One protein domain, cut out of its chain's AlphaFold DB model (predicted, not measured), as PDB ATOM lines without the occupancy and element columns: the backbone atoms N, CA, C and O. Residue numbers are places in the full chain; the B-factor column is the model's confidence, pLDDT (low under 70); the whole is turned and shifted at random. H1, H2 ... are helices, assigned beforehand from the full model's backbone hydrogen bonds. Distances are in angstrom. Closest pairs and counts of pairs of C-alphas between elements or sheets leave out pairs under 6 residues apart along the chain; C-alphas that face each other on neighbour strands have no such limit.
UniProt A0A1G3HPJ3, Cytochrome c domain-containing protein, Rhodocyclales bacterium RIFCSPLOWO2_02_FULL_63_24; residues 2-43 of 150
ATOM      1  N   PRO A   2     -15.504 -30.870 -17.407       73.62
ATOM      2  CA  PRO A   2     -14.795 -30.307 -16.241       73.62
ATOM      3  C   PRO A   2     -14.189 -28.915 -16.482       73.62
ATOM      4  O   PRO A   2     -14.243 -28.044 -15.618       73.62
ATOM      5  N   ALA A   3     -13.648 -28.676 -17.682       82.19
ATOM      6  CA  ALA A   3     -12.985 -27.417 -18.016       82.19
ATOM      7  C   ALA A   3     -13.915 -26.197 -17.886       82.19
ATOM      8  O   ALA A   3     -13.553 -25.227 -17.226       82.19
ATOM      9  N   PHE A   4     -15.140 -26.279 -18.421       85.19
ATOM     10  CA  PHE A   4     -16.096 -25.171 -18.369       85.19
ATOM     11  C   PHE A   4     -16.459 -24.778 -16.935       85.19
ATOM     12  O   PHE A   4     -16.446 -23.592 -16.606       85.19
ATOM     13  N   LEU A   5     -16.778 -25.754 -16.075       88.44
ATOM     14  CA  LEU A   5     -17.156 -25.469 -14.690       88.44
ATOM     15  C   LEU A   5     -15.989 -24.828 -13.932       88.44
ATOM     16  O   LEU A   5     -16.167 -23.782 -13.312       88.44
ATOM     17  N   ARG A   6     -14.783 -25.389 -14.062       91.00
ATOM     18  CA  ARG A   6     -13.564 -24.818 -13.478       91.00
ATOM     19  C   ARG A   6     -13.350 -23.368 -13.923       91.00
ATOM     20  O   ARG A   6     -13.109 -22.496 -13.089       91.00
ATOM     21  N   ASP A   7     -13.442 -23.097 -15.221       90.56
ATOM     22  CA  ASP A   7     -13.148 -21.773 -15.775       90.56
ATOM     23  C   ASP A   7     -14.245 -20.758 -15.418       90.56
ATOM     24  O   ASP A   7     -13.952 -19.605 -15.100       90.56
ATOM     25  N   ALA A   8     -15.503 -21.202 -15.341       89.94
ATOM     26  CA  ALA A   8     -16.602 -20.406 -14.809       89.94
ATOM     27  C   ALA A   8     -16.382 -20.030 -13.335       89.94
ATOM     28  O   ALA A   8     -16.557 -18.864 -12.983       89.94
ATOM     29  N   MET A   9     -15.974 -20.979 -12.488       92.56
ATOM     30  CA  MET A   9     -15.699 -20.725 -11.068       92.56
ATOM     31  C   MET A   9     -14.521 -19.765 -10.874       92.56
ATOM     32  O   MET A   9     -14.609 -18.851 -10.056       92.56
ATOM     33  N   LYS A  10     -13.461 -19.892 -11.682       91.44
ATOM     34  CA  LYS A  10     -12.359 -18.916 -11.720       91.44
ATOM     35  C   LYS A  10     -12.848 -17.515 -12.101       91.44
ATOM     36  O   LYS A  10     -12.445 -16.541 -11.472       91.44
ATOM     37  N   ALA A  11     -13.722 -17.415 -13.103       89.88
ATOM     38  CA  ALA A  11     -14.261 -16.137 -13.564       89.88
ATOM     39  C   ALA A  11     -15.178 -15.464 -12.528       89.88
ATOM     40  O   ALA A  11     -15.190 -14.239 -12.428       89.88
ATOM     41  N   TYR A  12     -15.924 -16.241 -11.738       90.50
ATOM     42  CA  TYR A  12     -16.655 -15.701 -10.590       90.50
ATOM     43  C   TYR A  12     -15.696 -15.204  -9.506       90.50
ATOM     44  O   TYR A  12     -15.848 -14.089  -9.018       90.50
ATOM     45  N   ALA A  13     -14.667 -15.992  -9.178       90.12
ATOM     46  CA  ALA A  13     -13.712 -15.640  -8.131       90.12
ATOM     47  C   ALA A  13     -12.898 -14.375  -8.438       90.12
ATOM     48  O   ALA A  13     -12.569 -13.625  -7.523       90.12
ATOM     49  N   ASN A  14     -12.587 -14.120  -9.712       88.94
ATOM     50  CA  ASN A  14     -11.831 -12.938 -10.136       88.94
ATOM     51  C   ASN A  14     -12.712 -11.760 -10.603       88.94
ATOM     52  O   ASN A  14     -12.182 -10.775 -11.112       88.94
ATOM     53  N   GLY A  15     -14.040 -11.866 -10.480       87.00
ATOM     54  CA  GLY A  15     -14.987 -10.812 -10.853       87.00
ATOM     55  C   GLY A  15     -15.195 -10.603 -12.359       87.00
ATOM     56  O   GLY A  15     -16.024  -9.782 -12.744       87.00
ATOM     57  N   SER A  16     -14.515 -11.356 -13.231       86.12
ATOM     58  CA  SER A  16     -14.714 -11.263 -14.689       86.12
ATOM     59  C   SER A  16     -16.078 -11.803 -15.131       86.12
ATOM     60  O   SER A  16     -16.534 -11.519 -16.242       86.12
ATOM     61  N   ARG A  17     -16.741 -12.593 -14.276       88.56
ATOM     62  CA  ARG A  17     -18.127 -13.026 -14.451       88.56
ATOM     63  C   ARG A  17     -18.999 -12.480 -13.312       88.56
ATOM     64  O   ARG A  17     -18.771 -12.846 -12.161       88.56
ATOM     65  N   PRO A  18     -20.028 -11.666 -13.617       86.69
ATOM     66  CA  PRO A  18     -20.921 -11.116 -12.603       86.69
ATOM     67  C   PRO A  18     -21.818 -12.202 -12.001       86.69
ATOM     68  O   PRO A  18     -22.154 -13.193 -12.657       86.69
ATOM     69  N   THR A  19     -22.267 -11.976 -10.771       86.25
ATOM     70  CA  THR A  19     -23.186 -12.847 -10.037       86.25
ATOM     71  C   THR A  19     -24.238 -12.010  -9.320       86.25
ATOM     72  O   THR A  19     -23.911 -10.975  -8.752       86.25
ATOM     73  N   ALA A  20     -25.489 -12.473  -9.331       83.50
ATOM     74  CA  ALA A  20     -26.570 -11.898  -8.526       83.50
ATOM     75  C   ALA A  20     -26.663 -12.528  -7.121       83.50
ATOM     76  O   ALA A  20     -27.409 -12.052  -6.276       83.50
ATOM     77  N   VAL A  21     -25.918 -13.610  -6.864       86.06
ATOM     78  CA  VAL A  21     -25.840 -14.241  -5.540       86.06
ATOM     79  C   VAL A  21     -25.043 -13.330  -4.606       86.06
ATOM     80  O   VAL A  21     -23.834 -13.198  -4.785       86.06
ATOM     81  N   GLU A  22     -25.712 -12.725  -3.620       82.19
ATOM     82  CA  GLU A  22     -25.118 -11.749  -2.687       82.19
ATOM     83  C   GLU A  22     -23.908 -12.305  -1.927       82.19
ATOM     84  O   GLU A  22     -22.907 -11.619  -1.741       82.19
ATOM     85  N   GLN A  23     -23.974 -13.573  -1.522       85.62
ATOM     86  CA  GLN A  23     -22.912 -14.267  -0.791       85.62
ATOM     87  C   GLN A  23     -22.217 -15.301  -1.682       85.62
ATOM     88  O   GLN A  23     -22.080 -16.469  -1.308       85.62
ATOM     89  N   HIS A  24     -21.818 -14.903  -2.898       86.12
ATOM     90  CA  HIS A  24     -21.121 -15.813  -3.807       86.12
ATOM     91  C   HIS A  24     -19.797 -16.273  -3.181       86.12
ATOM     92  O   HIS A  24     -18.858 -15.493  -3.018       86.12
ATOM     93  N   LYS A  25     -19.719 -17.560  -2.828       89.06
ATOM     94  CA  LYS A  25     -18.527 -18.157  -2.222       89.06
ATOM     95  C   LYS A  25     -17.451 -18.413  -3.270       89.06
ATOM     96  O   LYS A  25     -17.725 -19.003  -4.313       89.06
ATOM     97  N   THR A  26     -16.224 -18.024  -2.959       91.25
ATOM     98  CA  THR A  26     -15.036 -18.392  -3.730       91.25
ATOM     99  C   THR A  26     -14.290 -19.509  -3.010       91.25
ATOM    100  O   THR A  26     -14.391 -19.654  -1.792       91.25
ATOM    101  N   PHE A  27     -13.567 -20.325  -3.772       92.44
ATOM    102  CA  PHE A  27     -12.863 -21.499  -3.265       92.44
ATOM    103  C   PHE A  27     -11.414 -21.501  -3.772       92.44
ATOM    104  O   PHE A  27     -11.156 -20.957  -4.855       92.44
ATOM    105  N   PRO A  28     -10.464 -22.104  -3.034       94.06
ATOM    106  CA  PRO A  28      -9.112 -22.352  -3.526       94.06
ATOM    107  C   PRO A  28      -9.113 -23.119  -4.855       94.06
ATOM    108  O   PRO A  28      -9.996 -23.936  -5.115       94.06
ATOM    109  N   LEU A  29      -8.092 -22.902  -5.691       89.56
ATOM    110  CA  LEU A  29      -8.021 -23.522  -7.020       89.56
ATOM    111  C   LEU A  29      -8.089 -25.057  -6.973       89.56
ATOM    112  O   LEU A  29      -8.792 -25.654  -7.782       89.56
ATOM    113  N   SER A  30      -7.418 -25.679  -6.005       92.81
ATOM    114  CA  SER A  30      -7.451 -27.132  -5.807       92.81
ATOM    115  C   SER A  30      -8.863 -27.656  -5.526       92.81
ATOM    116  O   SER A  30      -9.244 -28.711  -6.025       92.81
ATOM    117  N   GLU A  31      -9.673 -26.907  -4.772       95.00
ATOM    118  CA  GLU A  31     -11.071 -27.260  -4.513       95.00
ATOM    119  C   GLU A  31     -11.940 -27.048  -5.757       95.00
ATOM    120  O   GLU A  31     -12.792 -27.879  -6.060       95.00
ATOM    121  N   VAL A  32     -11.701 -25.973  -6.517       92.94
ATOM    122  CA  VAL A  32     -12.372 -25.736  -7.807       92.94
ATOM    123  C   VAL A  32     -12.110 -26.878  -8.788       92.94
ATOM    124  O   VAL A  32     -13.034 -27.327  -9.465       92.94
ATOM    125  N   GLU A  33     -10.875 -27.368  -8.861       92.25
ATOM    126  CA  GLU A  33     -10.505 -28.506  -9.704       92.25
ATOM    127  C   GLU A  33     -11.193 -29.797  -9.251       92.25
ATOM    128  O   GLU A  33     -11.792 -30.486 -10.080       92.25
ATOM    129  N   ALA A  34     -11.200 -30.074  -7.944       93.62
ATOM    130  CA  ALA A  34     -11.890 -31.231  -7.382       93.62
ATOM    131  C   ALA A  34     -13.406 -31.193  -7.650       93.62
ATOM    132  O   ALA A  34     -13.987 -32.189  -8.082       93.62
ATOM    133  N   MET A  35     -14.052 -30.038  -7.461       93.12
ATOM    134  CA  MET A  35     -15.478 -29.859  -7.762       93.12
ATOM    135  C   MET A  35     -15.770 -30.036  -9.253       93.12
ATOM    136  O   MET A  35     -16.733 -30.710  -9.621       93.12
ATOM    137  N   ALA A  36     -14.939 -29.457 -10.121       91.62
ATOM    138  CA  ALA A  36     -15.094 -29.574 -11.564       91.62
ATOM    139  C   ALA A  36     -14.991 -31.024 -12.053       91.62
ATOM    140  O   ALA A  36     -15.756 -31.429 -12.931       91.62
ATOM    141  N   GLN A  37     -14.074 -31.801 -11.474       90.50
ATOM    142  CA  GLN A  37     -13.962 -33.229 -11.748       90.50
ATOM    143  C   GLN A  37     -15.186 -33.988 -11.228       90.50
ATOM    144  O   GLN A  37     -15.831 -34.694 -11.999       90.50
ATOM    145  N   PHE A  38     -15.566 -33.772  -9.965       91.44
ATOM    146  CA  PHE A  38     -16.707 -34.443  -9.343       91.44
ATOM    147  C   PHE A  38     -17.999 -34.277 -10.149       91.44
ATOM    148  O   PHE A  38     -18.659 -35.266 -10.460       91.44
ATOM    149  N   TYR A  39     -18.350 -33.042 -10.530       87.38
ATOM    150  CA  TYR A  39     -19.547 -32.769 -11.334       87.38
ATOM    151  C   TYR A  39     -19.425 -33.245 -12.784       87.38
ATOM    152  O   TYR A  39     -20.441 -33.523 -13.413       87.38
ATOM    153  N   GLY A  40     -18.206 -33.353 -13.319       85.31
ATOM    154  CA  GLY A  40     -17.963 -33.926 -14.642       85.31
ATOM    155  C   GLY A  40     -18.138 -35.446 -14.705       85.31
ATOM    156  O   GLY A  40     -18.333 -35.968 -15.799       85.31
ATOM    157  N   GLU A  41     -18.069 -36.134 -13.563       86.75
ATOM    158  CA  GLU A  41     -18.205 -37.593 -13.433       86.75
ATOM    159  C   GLU A  41     -19.573 -38.033 -12.883       86.75
ATOM    160  O   GLU A  41     -19.871 -39.230 -12.855       86.75
ATOM    161  N   GLN A  42     -20.414 -37.093 -12.429       83.50
ATOM    162  CA  GLN A  42     -21.758 -37.421 -11.952       83.50
ATOM    163  C   GLN A  42     -22.557 -38.126 -13.048       83.50
ATOM    164  O   GLN A  42     -22.544 -37.719 -14.208       83.50
ATOM    165  N   LYS A  43     -23.291 -39.178 -12.664       74.56
ATOM    166  CA  LYS A  43     -24.207 -39.848 -13.587       74.56
ATOM    167  C   LYS A  43     -25.281 -38.865 -14.036       74.56
ATOM    168  O   LYS A  43     -25.881 -38.172 -13.219       74.56
TER     169      LYS A  43
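AT A GLANCE: This is residues 2 to 43 of the 150 residues of the protein "Cytochrome c domain-containing protein" of Rhodocyclales bacterium RIFCSPLOWO2_02_FULL_63_24 (UniProt A0A1G3HPJ3). The longer helix H2 packs beside H1 in a helical hairpin, two helices running opposite ways, and a long looping link joins them, with residues 18 to 23 sticking out from the rest. The printed part has 42 residues with two named helices, H1 then H2, and no named strand; its class is all helix. It is elongated, spanning 29 by 19 by 16 A, and only just compact, close to loose, with a radius of gyration of the C-alphas of 10.5 A.

IN THESE COORDINATES: H2, residues 29 to 41, is 18.5 A long and ends at C-alpha 41 (-18.205, -37.593, -13.433). H1, residues 2 to 13, is 16.8 A long and begins at C-alpha 2 (-14.795, -30.307, -16.241).

HOW THE PARTS SIT: H2 and H1 touch, their closest C-alphas being those of Ala 36 and Pro 2, 4.7 A apart. They run opposite ways at a steep tilt of 39 degrees. In H1 and H2 every O i to N i+4 pair is within hydrogen-bond range.

THE WHOLE: The C-alphas farthest apart, of Gly 15 and Lys 43, are 30.6 A apart. The link from H1 to H2, residues 14 to 28, is long. The printed part has no cut, and no printed residue is under 70 in pLDDT.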